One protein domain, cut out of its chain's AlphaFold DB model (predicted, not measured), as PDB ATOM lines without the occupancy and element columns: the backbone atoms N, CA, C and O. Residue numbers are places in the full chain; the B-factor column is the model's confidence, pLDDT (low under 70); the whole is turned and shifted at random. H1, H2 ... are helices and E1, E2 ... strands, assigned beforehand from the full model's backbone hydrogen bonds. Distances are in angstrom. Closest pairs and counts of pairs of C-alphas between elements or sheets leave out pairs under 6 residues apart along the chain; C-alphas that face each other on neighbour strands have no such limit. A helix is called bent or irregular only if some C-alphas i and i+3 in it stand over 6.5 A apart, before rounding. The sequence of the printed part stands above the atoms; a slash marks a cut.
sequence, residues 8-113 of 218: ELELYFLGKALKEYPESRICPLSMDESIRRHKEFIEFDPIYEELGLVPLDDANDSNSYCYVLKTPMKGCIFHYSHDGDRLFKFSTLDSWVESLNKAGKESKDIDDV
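What this domain is: This is residues 8 to 113 of the 218 residues of an uncharacterized protein of Ketobacter alkanivorans (UniProt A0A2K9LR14). A small, strongly twisted sheet of four strands sits in the middle, with H2 and H3 packed on one face and the first part of H4 on the opposite face. H1 lies at one side near the starts of H2 and H4, and a long link, residues 17 to 30, joins it to H2. The printed part has 106 residues, in the order H1 H2 H3 E1 E2 E3 E4 H4, class mixed; the sheet, E1 - E2 - E3 - E4, is antiparallel. It is compact, radius of gyration of the C-alphas 12.8 A, spanning 36 by 29 by 24 A.

Where its parts are: H1, residues 8 to 16, begins at C-alpha 8 (242.284, 269.366, 124.608) and is irregular: C-alphas 13 and 16 are 7.5 A apart. H2 is residues 31 to 42, 16.5 A long, and H3 residues 47 to 51. E1 is residues 53 to 57, 11.8 A, E2 65 to 68, E3 77 to 79 and E4 87 to 90. H4, residues 93 to 105, 18.5 A, ends at C-alpha 105 (243.061, 289.347, 135.692).

How they stand to each other: The strands form a meander, each the antiparallel neighbour of the one before. N 54 and O 67 are 2.8 A apart in hairpin E1 and E2, N 66 and O 78 2.8 A in E2 and E3, N 77 and O 90 2.9 A in E3 and E4. H2 is on the sheet; its closest C-alphas to E1 are Ser 34 and Pro 55, 5.1 A. H2 and H3 touch only at the corner, C-alphas 42 and 48 being 5.3 A apart. H4 is on the opposite face, at a height over the sheet of 9.1 A. H1 only just grazes the sheet. Every O i to N i+4 pair is within hydrogen-bond range in H2, H3 and H4, and 3 of 5 in H1.

The domain as a whole: The C-alphas farthest apart, Glu 43 and Glu 106, are 36.8 A apart. The printed part has no cut. The link from H1 to H2 is long. Residues 16 to 17 have pLDDT under 70.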
ATOM      1  N   GLU A   8     242.119 268.246 123.669       84.06
ATOM      2  CA  GLU A   8     242.284 269.366 124.608       84.06
ATOM      3  C   GLU A   8     243.482 270.261 124.243       84.06
ATOM      4  O   GLU A   8     243.355 271.482 124.223       84.06
ATOM      5  N   LEU A   9     244.612 269.665 123.857       87.56
ATOM      6  CA  LEU A   9     245.827 270.383 123.500       87.56
ATOM      7  C   LEU A   9     245.678 271.079 122.142       87.56
ATOM      8  O   LEU A   9     246.111 272.216 121.975       87.56
ATOM      9  N   GLU A  10     244.986 270.451 121.188       86.94
ATOM     10  CA  GLU A  10     244.594 271.117 119.938       86.94
ATOM     11  C   GLU A  10     243.724 272.352 120.210       86.94
ATOM     12  O   GLU A  10     243.946 273.416 119.634       86.94
ATOM     13  N   LEU A  11     242.744 272.236 121.113       84.31
ATOM     14  CA  LEU A  11     241.869 273.350 121.483       84.31
ATOM     15  C   LEU A  11     242.621 274.483 122.190       84.31
ATOM     16  O   LEU A  11     242.283 275.648 121.959       84.31
ATOM     17  N   TYR A  12     243.634 274.159 122.998       89.31
ATOM     18  CA  TYR A  12     244.531 275.140 123.605       89.31
ATOM     19  C   TYR A  12     245.257 275.967 122.538       89.31
ATOM     20  O   TYR A  12     245.107 277.189 122.504       89.31
ATOM     21  N   PHE A  13     245.942 275.308 121.600       89.44
ATOM     22  CA  PHE A  13     246.714 275.995 120.559       89.44
ATOM     23  C   PHE A  13     245.863 276.737 119.524       89.44
ATOM     24  O   PHE A  13     246.350 277.658 118.875       89.44
ATOM     25  N   LEU A  14     244.577 276.405 119.390       85.44
ATOM     26  CA  LEU A  14     243.632 277.194 118.591       85.44
ATOM     27  C   LEU A  14     243.254 278.542 119.245       85.44
ATOM     28  O   LEU A  14     242.352 279.220 118.749       85.44
ATOM     29  N   GLY A  15     243.903 278.928 120.350       70.44
ATOM     30  CA  GLY A  15     243.764 280.242 120.987       70.44
ATOM     31  C   GLY A  15     242.424 280.448 121.693       70.44
ATOM     32  O   GLY A  15     242.014 281.576 121.948       70.44
ATOM     33  N   LYS A  16     241.693 279.365 121.979       64.06
ATOM     34  CA  LYS A  16     240.364 279.454 122.605       64.06
ATOM     35  C   LYS A  16     240.408 279.452 124.131       64.06
ATOM     36  O   LYS A  16     239.403 279.790 124.748       64.06
ATOM     37  N   ALA A  17     241.528 279.042 124.723       66.62
ATOM     38  CA  ALA A  17     241.604 278.719 126.144       66.62
ATOM     39  C   ALA A  17     242.212 279.848 126.999       66.62
ATOM     40  O   ALA A  17     241.642 280.214 128.029       66.62
ATOM     41  N   LEU A  18     243.330 280.438 126.570       74.75
ATOM     42  CA  LEU A  18     244.061 281.438 127.349       74.75
ATOM     43  C   LEU A  18     243.942 282.830 126.720       74.75
ATOM     44  O   LEU A  18     244.097 282.986 125.511       74.75
ATOM     45  N   LYS A  19     243.629 283.837 127.542       75.56
ATOM     46  CA  LYS A  19     243.619 285.241 127.114       75.56
ATOM     47  C   LYS A  19     245.016 285.838 127.252       75.56
ATOM     48  O   LYS A  19     245.757 285.452 128.148       75.56
ATOM     49  N   GLU A  20     245.338 286.803 126.401       73.31
ATOM     50  CA  GLU A  20     246.571 287.579 126.527       73.31
ATOM     51  C   GLU A  20     246.448 288.602 127.663       73.31
ATOM     52  O   GLU A  20     245.445 289.317 127.771       73.31
ATOM     53  N   TYR A  21     247.486 288.681 128.492       80.69
ATOM     54  CA  TYR A  21     247.588 289.611 129.614       80.69
ATOM     55  C   TYR A  21     248.973 290.284 129.560       80.69
ATOM     56  O   TYR A  21     249.914 289.774 130.162       80.69
ATOM     57  N   PRO A  22     249.121 291.417 128.840       72.38
ATOM     58  CA  PRO A  22     250.426 292.017 128.521       72.38
ATOM     59  C   PRO A  22     251.284 292.418 129.730       72.38
ATOM     60  O   PRO A  22     252.495 292.545 129.605       72.38
ATOM     61  N   GLU A  23     250.650 292.632 130.885       79.62
ATOM     62  CA  GLU A  23     251.303 293.045 132.136       79.62
ATOM     63  C   GLU A  23     251.698 291.858 133.037       79.62
ATOM     64  O   GLU A  23     252.211 292.058 134.133       79.62
ATOM     65  N   SER A  24     251.443 290.621 132.605       76.00
ATOM     66  CA  SER A  24     251.880 289.396 133.286       76.00
ATOM     67  C   SER A  24     252.862 288.655 132.383       76.00
ATOM     68  O   SER A  24     252.644 288.647 131.173       76.00
ATOM     69  N   ARG A  25     253.899 287.980 132.907       83.69
ATOM     70  CA  ARG A  25     254.789 287.139 132.067       83.69
ATOM     71  C   ARG A  25     254.116 285.846 131.580       83.69
ATOM     72  O   ARG A  25     254.793 284.880 131.256       83.69
ATOM     73  N   ILE A  26     252.786 285.826 131.520       86.38
ATOM     74  CA  ILE A  26     251.998 284.763 130.906       86.38
ATOM     75  C   ILE A  26     252.136 284.927 129.390       86.38
ATOM     76  O   ILE A  26     251.475 285.767 128.772       86.38
ATOM     77  N   CYS A  27     253.032 284.134 128.813       82.50
ATOM     78  CA  CYS A  27     253.483 284.198 127.432       82.50
ATOM     79  C   CYS A  27     253.244 282.844 126.746       82.50
ATOM     80  O   CYS A  27     254.205 282.123 126.442       82.50
ATOM     81  N   PRO A  28     251.976 282.474 126.486       88.62
ATOM     82  CA  PRO A  28     251.666 281.201 125.862       88.62
ATOM     83  C   PRO A  28     252.330 281.066 124.497       88.62
ATOM     84  O   PRO A  28     252.263 281.955 123.649       88.62
ATOM     85  N   LEU A  29     252.949 279.912 124.289       90.00
ATOM     86  CA  LEU A  29     253.642 279.574 123.061       90.00
ATOM     87  C   LEU A  29     252.654 279.184 121.968       90.00
ATOM     88  O   LEU A  29     251.654 278.497 122.205       90.00
ATOM     89  N   SER A  30     252.977 279.560 120.734       90.25
ATOM     90  CA  SER A  30     252.334 278.966 119.567       90.25
ATOM     91  C   SER A  30     252.726 277.491 119.419       90.25
ATOM     92  O   SER A  30     253.777 277.054 119.889       90.25
ATOM     93  N   MET A  31     251.913 276.718 118.692       90.69
ATOM     94  CA  MET A  31     252.206 275.306 118.406       90.69
ATOM     95  C   MET A  31     253.607 275.113 117.802       90.69
ATOM     96  O   MET A  31     254.339 274.203 118.193       90.69
ATOM     97  N   ASP A  32     253.985 275.965 116.848       91.00
ATOM     98  CA  ASP A  32     255.276 275.864 116.166       91.00
ATOM     99  C   ASP A  32     256.442 276.132 117.129       91.00
ATOM    100  O   ASP A  32     257.453 275.426 117.091       91.00
ATOM    101  N   GLU A  33     256.290 277.096 118.042       91.94
ATOM    102  CA  GLU A  33     257.275 277.373 119.091       91.94
ATOM    103  C   GLU A  33     257.375 276.235 120.105       91.94
ATOM    104  O   GLU A  33     258.489 275.853 120.465       91.94
ATOM    105  N   SER A  34     256.249 275.651 120.520       93.06
ATOM    106  CA  SER A  34     256.218 274.477 121.400       93.06
ATOM    107  C   SER A  34     256.929 273.279 120.773       93.06
ATOM    108  O   SER A  34     257.735 272.621 121.432       93.06
ATOM    109  N   ILE A  35     256.689 273.007 119.484       91.31
ATOM    110  CA  ILE A  35     257.363 271.930 118.744       91.31
ATOM    111  C   ILE A  35     258.863 272.208 118.624       91.31
ATOM    112  O   ILE A  35     259.667 271.282 118.756       91.31
ATOM    113  N   ARG A  36     259.247 273.459 118.343       92.31
ATOM    114  CA  ARG A  36     260.655 273.857 118.259       92.31
ATOM    115  C   ARG A  36     261.356 273.640 119.601       92.31
ATOM    116  O   ARG A  36     262.342 272.910 119.631       92.31
ATOM    117  N   ARG A  37     260.810 274.182 120.696       91.12
ATOM    118  CA  ARG A  37     261.381 274.033 122.045       91.12
ATOM    119  C   ARG A  37     261.447 272.578 122.494       91.12
ATOM    120  O   ARG A  37     262.464 272.157 123.022       91.12
ATOM    121  N   HIS A  38     260.408 271.783 122.237       91.62
ATOM    122  CA  HIS A  38     260.428 270.353 122.547       91.62
ATOM    123  C   HIS A  38     261.622 269.635 121.898       91.62
ATOM    124  O   HIS A  38     262.296 268.846 122.553       91.62
ATOM    125  N   LYS A  39     261.906 269.918 120.619       90.69
ATOM    126  CA  LYS A  39     263.060 269.327 119.921       90.69
ATOM    127  C   LYS A  39     264.385 269.786 120.513       90.69
ATOM    128  O   LYS A  39     265.277 268.965 120.645       90.69
ATOM    129  N   GLU A  40     264.492 271.070 120.850       90.19
ATOM    130  CA  GLU A  40     265.688 271.626 121.484       90.19
ATOM    131  C   GLU A  40     265.944 270.941 122.829       90.19
ATOM    132  O   GLU A  40     267.034 270.433 123.052       90.19
ATOM    133  N   PHE A  41     264.932 270.832 123.691       89.38
ATOM    134  CA  PHE A  41     265.109 270.284 125.033       89.38
ATOM    135  C   PHE A  41     265.291 268.767 125.097       89.38
ATOM    136  O   PHE A  41     265.988 268.309 125.999       89.38
ATOM    137  N   ILE A  42     264.753 267.987 124.149       89.19
ATOM    138  CA  ILE A  42     265.026 266.537 124.089       89.19
ATOM    139  C   ILE A  42     266.529 266.245 123.995       89.19
ATOM    140  O   ILE A  42     266.983 265.230 124.517       89.19
ATOM    141  N   GLU A  43     267.307 267.111 123.341       85.50
ATOM    142  CA  GLU A  43     268.757 266.922 123.214       85.50
ATOM    143  C   GLU A  43     269.509 267.166 124.532       85.50
ATOM    144  O   GLU A  43     270.615 266.651 124.705       85.50
ATOM    145  N   PHE A  44     268.918 267.925 125.460       84.19
ATOM    146  CA  PHE A  44     269.540 268.310 126.730       84.19
ATOM    147  C   PHE A  44     269.050 267.486 127.916       84.19
ATOM    148  O   PHE A  44     269.843 267.148 128.791       84.19
ATOM    149  N   ASP A  45     267.753 267.188 127.956       87.12
ATOM    150  CA  ASP A  45     267.116 266.531 129.086       87.12
ATOM    151  C   ASP A  45     266.146 265.450 128.586       87.12
ATOM    152  O   ASP A  45     265.066 265.766 128.061       87.12
ATOM    153  N   PRO A  46     266.496 264.161 128.748       85.94
ATOM    154  CA  PRO A  46     265.675 263.078 128.229       85.94
ATOM    155  C   PRO A  46     264.272 263.015 128.861       85.94
ATOM    156  O   PRO A  46     263.402 262.331 128.308       85.94
ATOM    157  N   ILE A  47     263.985 263.781 129.931       87.31
ATOM    158  CA  ILE A  47     262.652 263.834 130.556       87.31
ATOM    159  C   ILE A  47     261.591 264.347 129.588       87.31
ATOM    160  O   ILE A  47     260.427 263.934 129.641       87.31
ATOM    161  N   TYR A  48     262.004 265.197 128.644       90.94
ATOM    162  CA  TYR A  48     261.145 265.661 127.567       90.94
ATOM    163  C   TYR A  48     260.656 264.514 126.698       90.94
ATOM    164  O   TYR A  48     259.474 264.470 126.341       90.94
ATOM    165  N   GLU A  49     261.539 263.571 126.375       89.94
ATOM    166  CA  GLU A  49     261.157 262.386 125.628       89.94
ATOM    167  C   GLU A  49     260.358 261.431 126.515       89.94
ATOM    168  O   GLU A  49     259.308 260.949 126.089       89.94
ATOM    169  N   GLU A  50     260.798 261.181 127.745       87.44
ATOM    170  CA  GLU A  50     260.183 260.220 128.663       87.44
ATOM    171  C   GLU A  50     258.717 260.536 128.973       87.44
ATOM    172  O   GLU A  50     257.845 259.681 128.796       87.44
ATOM    173  N   LEU A  51     258.431 261.779 129.363       90.62
ATOM    174  CA  LEU A  51     257.078 262.235 129.685       90.62
ATOM    175  C   LEU A  51     256.333 262.779 128.454       90.62
ATOM    176  O   LEU A  51     255.115 262.982 128.490       90.62
ATOM    177  N   GLY A  52     257.037 262.983 127.337       92.94
ATOM    178  CA  GLY A  52     256.482 263.633 126.153       92.94
ATOM    179  C   GLY A  52     256.056 265.065 126.469       92.94
ATOM    180  O   GLY A  52     254.903 265.419 126.228       92.94
ATOM    181  N   LEU A  53     256.958 265.845 127.071       94.44
ATOM    182  CA  LEU A  53     256.687 267.205 127.535       94.44
ATOM    183  C   LEU A  53     256.505 268.161 126.357       94.44
ATOM    184  O   LEU A  53     257.410 268.319 125.546       94.44
ATOM    185  N   VAL A  54     255.363 268.837 126.281       95.12
ATOM    186  CA  VAL A  54     255.095 269.891 125.295       95.12
ATOM    187  C   VAL A  54     255.070 271.239 126.013       95.12
ATOM    188  O   VAL A  54     254.107 271.487 126.737       95.12
ATOM    189  N   PRO A  55     256.077 272.114 125.827       94.88
ATOM    190  CA  PRO A  55     256.074 273.458 126.406       94.88
ATOM    191  C   PRO A  55     254.823 274.236 126.001       94.88
ATOM    192  O   PRO A  55     254.506 274.304 124.814       94.88
ATOM    193  N   LEU A  56     254.106 274.806 126.963       93.88
ATOM    194  CA  LEU A  56     252.895 275.603 126.743       93.88
ATOM    195  C   LEU A  56     253.139 277.094 126.947       93.88
ATOM    196  O   LEU A  56     252.553 277.903 126.236       93.88
ATOM    197  N   ASP A  57     253.978 277.427 127.920       90.06
ATOM    198  CA  ASP A  57     254.397 278.770 128.314       90.06
ATOM    199  C   ASP A  57     255.833 278.649 128.833       90.06
ATOM    200  O   ASP A  57     256.181 277.617 129.409       90.06
ATOM    201  N   ASP A  58     256.658 279.658 128.588       82.81
ATOM    202  CA  ASP A  58     258.078 279.663 128.954       82.81
ATOM    203  C   ASP A  58     258.460 280.831 129.869       82.81
ATOM    204  O   ASP A  58     259.648 281.049 130.087       82.81
ATOM    205  N   ALA A  59     257.486 281.655 130.287       79.50
ATOM    206  CA  ALA A  59     257.663 282.855 131.117       79.50
ATOM    207  C   ALA A  59     258.760 283.843 130.643       79.50
ATOM    208  O   ALA A  59     259.128 284.787 131.347       79.50
ATOM    209  N   ASN A  60     259.275 283.633 129.426       81.12
ATOM    210  CA  ASN A  60     260.496 284.210 128.873       81.12
ATOM    211  C   ASN A  60     261.758 284.023 129.749       81.12
ATOM    212  O   ASN A  60     262.653 284.870 129.723       81.12
ATOM    213  N   ASP A  61     261.842 282.932 130.514       83.19
ATOM    214  CA  ASP A  61     262.969 282.633 131.410       83.19
ATOM    215  C   ASP A  61     263.504 281.192 131.288       83.19
ATOM    216  O   ASP A  61     264.429 280.817 132.004       83.19
ATOM    217  N   SER A  62     263.004 280.416 130.320       83.31
ATOM    218  CA  SER A  62     263.330 278.994 130.104       83.31
ATOM    219  C   SER A  62     262.727 278.029 131.139       83.31
ATOM    220  O   SER A  62     262.932 276.818 131.027       83.31
ATOM    221  N   ASN A  63     261.958 278.514 132.122       89.31
ATOM    222  CA  ASN A  63     261.220 277.679 133.069       89.31
ATOM    223  C   ASN A  63     259.849 277.309 132.485       89.31
ATOM    224  O   ASN A  63     258.797 277.844 132.839       89.31
ATOM    225  N   SER A  64     259.865 276.382 131.529       91.81
ATOM    226  CA  SER A  64     258.668 276.015 130.782       91.81
ATOM    227  C   SER A  64     257.626 275.266 131.625       91.81
ATOM    228  O   SER A  64     257.909 274.265 132.288       91.81
ATOM    229  N   TYR A  65     256.361 275.670 131.497       94.44
ATOM    230  CA  TYR A  65     255.213 274.861 131.906       94.44
ATOM    231  C   TYR A  65     254.832 273.934 130.757       94.44
ATOM    232  O   TYR A  65     254.423 274.378 129.685       94.44
ATOM    233  N   CYS A  66     254.954 272.632 130.980       95.69
ATOM    234  CA  CYS A  66     254.844 271.613 129.950       95.69
ATOM    235  C   CYS A  66     253.605 270.735 130.138       95.69
ATOM    236  O   CYS A  66     253.355 270.209 131.221       95.69
ATOM    237  N   TYR A  67     252.876 270.487 129.055       96.25
ATOM    238  CA  TYR A  67     251.841 269.462 129.001       96.25
ATOM    239  C   TYR A  67     252.452 268.068 128.844       96.25
ATOM    240  O   TYR A  67     253.331 267.858 128.008       96.25
ATOM    241  N   VAL A  68     251.954 267.093 129.600       95.56
ATOM    242  CA  VAL A  68     252.469 265.715 129.591       95.56
ATOM    243  C   VAL A  68     251.671 264.843 128.616       95.56
ATOM    244  O   VAL A  68     250.483 264.584 128.828       95.56
ATOM    245  N   LEU A  69     252.307 264.335 127.554       93.81
ATOM    246  CA  LEU A  69     251.641 263.477 126.558       93.81
ATOM    247  C   LEU A  69     251.619 261.987 126.922       93.81
ATOM    248  O   LEU A  69     250.727 261.263 126.459       93.81
ATOM    249  N   LYS A  70     252.596 261.510 127.698       92.25
ATOM    250  CA  LYS A  70     252.791 260.080 127.969       92.25
ATOM    251  C   LYS A  70     252.280 259.680 129.352       92.25
ATOM    252  O   LYS A  70     252.253 260.463 130.294       92.25
ATOM    253  N   THR A  71     251.828 258.433 129.461       90.62
ATOM    254  CA  THR A  71     251.552 257.798 130.756       90.62
ATOM    255  C   THR A  71     252.849 257.681 131.557       90.62
ATOM    256  O   THR A  71     253.902 257.517 130.943       90.62
ATOM    257  N   PRO A  72     252.797 257.706 132.896       92.06
ATOM    258  CA  PRO A  72     251.592 257.633 133.733       92.06
ATOM    259  C   PRO A  72     250.928 258.987 134.042       92.06
ATOM    260  O   PRO A  72     249.767 259.014 134.434       92.06
ATOM    261  N   MET A  73     251.613 260.109 133.800       94.19
ATOM    262  CA  MET A  73     251.146 261.453 134.185       94.19
ATOM    263  C   MET A  73     250.442 262.217 133.053       94.19
ATOM    264  O   MET A  73     250.320 263.441 133.097       94.19
ATOM    265  N   LYS A  74     249.967 261.504 132.025       94.31
ATOM    266  CA  LYS A  74     249.333 262.092 130.840       94.31
ATOM    267  C   LYS A  74     248.221 263.074 131.220       94.31
ATOM    268  O   LYS A  74     247.295 262.720 131.950       94.31
ATOM    269  N   GLY A  75     248.278 264.272 130.644       93.94
ATOM    270  CA  GLY A  75     247.293 265.333 130.860       93.94
ATOM    271  C   GLY A  75     247.604 266.285 132.010       93.94
ATOM    272  O   GLY A  75     246.907 267.287 132.150       93.94
ATOM    273  N   CYS A  76     248.634 266.001 132.812       95.88
ATOM    274  CA  CYS A  76     249.103 266.916 133.848       95.88
ATOM    275  C   CYS A  76     249.979 268.026 133.249       95.88
ATOM    276  O   CYS A  76     250.498 267.892 132.135       95.88
ATOM    277  N   ILE A  77     250.186 269.090 134.028       96.06
ATOM    278  CA  ILE A  77     251.166 270.136 133.734       96.06
ATOM    279  C   ILE A  77     252.381 269.964 134.633       96.06
ATOM    280  O   ILE A  77     252.273 270.004 135.862       96.06
ATOM    281  N   PHE A  78     253.534 269.790 134.003       95.31
ATOM    282  CA  PHE A  78     254.841 269.692 134.630       95.31
ATOM    283  C   PHE A  78     255.575 271.022 134.494       95.31
ATOM    284  O   PHE A  78     255.747 271.511 133.382       95.31
ATOM    285  N   HIS A  79     256.004 271.613 135.603       94.25
ATOM    286  CA  HIS A  79     256.860 272.791 135.577       94.25
ATOM    287  C   HIS A  79     258.315 272.338 135.479       94.25
ATOM    288  O   HIS A  79     258.856 271.759 136.423       94.25
ATOM    289  N   TYR A  80     258.915 272.566 134.315       92.56
ATOM    290  CA  TYR A  80     260.320 272.309 134.058       92.56
ATOM    291  C   TYR A  80     261.119 273.554 134.442       92.56
ATOM    292  O   TYR A  80     261.161 274.513 133.683       92.56
ATOM    293  N   SER A  81     261.731 273.537 135.627       89.62
ATOM    294  CA  SER A  81     262.588 274.625 136.099       89.62
ATOM    295  C   SER A  81     264.069 274.251 136.024       89.62
ATOM    296  O   SER A  81     264.454 273.117 136.331       89.62
ATOM    297  N   HIS A  82     264.903 275.209 135.615       81.81
ATOM    298  CA  HIS A  82     266.360 275.061 135.620       81.81
ATOM    299  C   HIS A  82     266.967 275.290 137.008       81.81
ATOM    300  O   HIS A  82     267.891 274.574 137.390       81.81
ATOM    301  N   ASP A  83     266.422 276.253 137.756       79.69
ATOM    302  CA  ASP A  83     266.999 276.752 139.012       79.69
ATOM    303  C   ASP A  83     266.166 276.390 140.255       79.69
ATOM    304  O   ASP A  83     266.516 276.760 141.379       79.69
ATOM    305  N   GLY A  84     265.051 275.684 140.071       79.56
ATOM    306  CA  GLY A  84     264.125 275.316 141.135       79.56
ATOM    307  C   GLY A  84     263.586 273.899 141.001       79.56
ATOM    308  O   GLY A  84     264.014 273.105 140.162       79.56
ATOM    309  N   ASP A  85     262.612 273.583 141.850       80.56
ATOM    310  CA  ASP A  85     261.998 272.264 141.860       80.56
ATOM    311  C   ASP A  85     261.241 272.007 140.549       80.56
ATOM    312  O   ASP A  85     260.387 272.798 140.121       80.56
ATOM    313  N   ARG A  86     261.494 270.842 139.947       89.31
ATOM    314  CA  ARG A  86     260.728 270.334 138.806       89.31
ATOM    315  C   ARG A  86     259.601 269.447 139.318       89.31
ATOM    316  O   ARG A  86     259.846 268.422 139.948       89.31
ATOM    317  N   LEU A  87     258.350 269.841 139.101       90.50
ATOM    318  CA  LEU A  87     257.203 269.103 139.639       90.50
ATOM    319  C   LEU A  87     255.926 269.311 138.832       90.50
ATOM    320  O   LEU A  87     255.757 270.303 138.124       90.50
ATOM    321  N   PHE A  88     254.991 268.376 138.982       94.38
ATOM    322  CA  PHE A  88     253.634 268.541 138.490       94.38
ATOM    323  C   PHE A  88     252.907 269.608 139.319       94.38
ATOM    324  O   PHE A  88     252.803 269.500 140.539       94.38
ATOM    325  N   LYS A  89     252.410 270.649 138.649       94.44
ATOM    326  CA  LYS A  89     251.740 271.803 139.274       94.44
ATOM    327  C   LYS A  89     250.223 271.793 139.083       94.44
ATOM    328  O   LYS A  89     249.514 272.407 139.874       94.44
ATOM    329  N   PHE A  90     249.735 271.107 138.046       95.44
ATOM    330  CA  PHE A  90     248.307 270.987 137.743       95.44
ATOM    331  C   PHE A  90     247.962 269.581 137.250       95.44
ATOM    332  O   PHE A  90     248.723 268.976 136.490       95.44
ATOM    333  N   SER A  91     246.806 269.067 137.662       94.50
ATOM    334  CA  SER A  91     246.307 267.740 137.279       94.50
ATOM    335  C   SER A  91     245.610 267.713 135.920       94.50
ATOM    336  O   SER A  91     245.393 266.631 135.357       94.50
ATOM    337  N   THR A  92     245.256 268.883 135.379       93.69
ATOM    338  CA  THR A  92     244.668 269.033 134.046       93.69
ATOM    339  C   THR A  92     245.149 270.305 133.353       93.69
ATOM    340  O   THR A  92     245.567 271.274 133.987       93.69
ATOM    341  N   LEU A  93     245.042 270.318 132.022       93.56
ATOM    342  CA  LEU A  93     245.221 271.532 131.225       93.56
ATOM    343  C   LEU A  93     244.184 272.606 131.592       93.56
ATOM    344  O   LEU A  93     244.530 273.777 131.694       93.56
ATOM    345  N   ASP A  94     242.938 272.207 131.848       92.12
ATOM    346  CA  ASP A  94     241.865 273.136 132.216       92.12
ATOM    347  C   ASP A  94     242.156 273.868 133.537       92.12
ATOM    348  O   ASP A  94     242.009 275.088 133.591       92.12
ATOM    349  N   SER A  95     242.629 273.172 134.584       93.69
ATOM    350  CA  SER A  95     242.929 273.818 135.874       93.69
ATOM    351  C   SER A  95     244.101 274.797 135.770       93.69
ATOM    352  O   SER A  95     244.072 275.867 136.384       93.69
ATOM    353  N   TRP A  96     245.092 274.491 134.929       94.12
ATOM    354  CA  TRP A  96     246.158 275.429 134.574       94.12
ATOM    355  C   TRP A  96     245.608 276.658 133.832       94.12
ATOM    356  O   TRP A  96     245.903 277.787 134.224       94.12
ATOM    357  N   VAL A  97     244.745 276.469 132.822       92.44
ATOM    358  CA  VAL A  97     244.183 277.568 132.009       92.44
ATOM    359  C   VAL A  97     243.361 278.505 132.891       92.44
ATOM    360  O   VAL A  97     243.447 279.732 132.771       92.44
ATOM    361  N   GLU A  98     242.533 277.941 133.767       92.12
ATOM    362  CA  GLU A  98     241.720 278.699 134.716       92.12
ATOM    363  C   GLU A  98     242.595 279.520 135.667       92.12
ATOM    364  O   GLU A  98     242.318 280.703 135.889       92.12
ATOM    365  N   SER A  99     243.677 278.921 136.168       93.25
ATOM    366  CA  SER A  99     244.603 279.564 137.103       93.25
ATOM    367  C   SER A  99     245.383 280.704 136.448       93.25
ATOM    368  O   SER A  99     245.441 281.795 137.018       93.25
ATOM    369  N   LEU A 100     245.879 280.526 135.220       92.00
ATOM    370  CA  LEU A 100     246.537 281.607 134.479       92.00
ATOM    371  C   LEU A 100     245.572 282.739 134.127       92.00
ATOM    372  O   LEU A 100     245.889 283.914 134.298       92.00
ATOM    373  N   ASN A 101     244.348 282.414 133.705       91.00
ATOM    374  CA  ASN A 101     243.332 283.433 133.450       91.00
ATOM    375  C   ASN A 101     242.941 284.210 134.715       91.00
ATOM    376  O   ASN A 101     242.554 285.375 134.621       91.00
ATOM    377  N   LYS A 102     242.978 283.576 135.890       92.19
ATOM    378  CA  LYS A 102     242.781 284.259 137.171       92.19
ATOM    379  C   LYS A 102     243.965 285.181 137.473       92.19
ATOM    380  O   LYS A 102     243.736 286.359 137.729       92.19
ATOM    381  N   ALA A 103     245.195 284.677 137.380       91.69
ATOM    382  CA  ALA A 103     246.410 285.448 137.633       91.69
ATOM    383  C   ALA A 103     246.514 286.681 136.723       91.69
ATOM    384  O   ALA A 103     246.668 287.795 137.217       91.69
ATOM    385  N   GLY A 104     246.286 286.516 135.417       89.62
ATOM    386  CA  GLY A 104     246.309 287.622 134.461       89.62
ATOM    387  C   GLY A 104     245.276 288.719 134.757       89.62
ATOM    388  O   GLY A 104     245.574 289.906 134.626       89.62
ATOM    389  N   LYS A 105     244.072 288.363 135.239       90.19
ATOM    390  CA  LYS A 105     243.061 289.347 135.692       90.19
ATOM    391  C   LYS A 105     243.473 290.090 136.961       90.19
ATOM    392  O   LYS A 105     243.014 291.206 137.181       90.19
ATOM    393  N   GLU A 106     244.275 289.450 137.800       91.62
ATOM    394  CA  GLU A 106     244.816 290.009 139.039       91.62
ATOM    395  C   GLU A 106     246.163 290.718 138.813       91.62
ATOM    396  O   GLU A 106     246.760 291.183 139.781       91.62
ATOM    397  N   SER A 107     246.631 290.813 137.559       89.12
ATOM    398  CA  SER A 107     247.959 291.329 137.195       89.12
ATOM    399  C   SER A 107     249.092 290.641 137.962       89.12
ATOM    400  O   SER A 107     250.084 291.271 138.324       89.12
ATOM    401  N   LYS A 108     248.916 289.348 138.241       91.50
ATOM    402  CA  LYS A 108     249.929 288.492 138.851       91.50
ATOM    403  C   LYS A 108     250.812 287.873 137.790       91.50
ATOM    404  O   LYS A 108     250.368 287.616 136.669       91.50
ATOM    405  N   ASP A 109     252.040 287.602 138.191       89.38
ATOM    406  CA  ASP A 109     252.983 286.878 137.367       89.38
ATOM    407  C   ASP A 109     252.661 285.377 137.318       89.38
ATOM    408  O   ASP A 109     251.931 284.862 138.168       89.38
ATOM    409  N   ILE A 110     253.213 284.663 136.336       86.81
ATOM    410  CA  ILE A 110     253.050 283.207 136.217       86.81
ATOM    411  C   ILE A 110     253.662 282.460 137.414       86.81
ATOM    412  O   ILE A 110     253.093 281.474 137.883       86.81
ATOM    413  N   ASP A 111     254.742 282.998 137.983       85.56
ATOM    414  CA  ASP A 111     255.375 282.471 139.201       85.56
ATOM    415  C   ASP A 111     254.504 282.660 140.456       85.56
ATOM    416  O   ASP A 111     254.633 281.914 141.427       85.56
ATOM    417  N   ASP A 112     253.577 283.624 140.424       88.94
ATOM    418  CA  ASP A 112     252.639 283.921 141.513       88.94
ATOM    419  C   ASP A 112     251.308 283.157 141.374       88.94
ATOM    420  O   ASP A 112     250.346 283.411 142.113       88.94
ATOM    421  N   VAL A 113     251.208 282.245 140.404       89.19
ATOM    422  CA  VAL A 113     249.999 281.455 140.180       89.19
ATOM    423  C   VAL A 113     249.817 280.453 141.317       89.19
ATOM    424  O   VAL A 113     250.696 279.645 141.621       89.19
TER     425      VAL A 113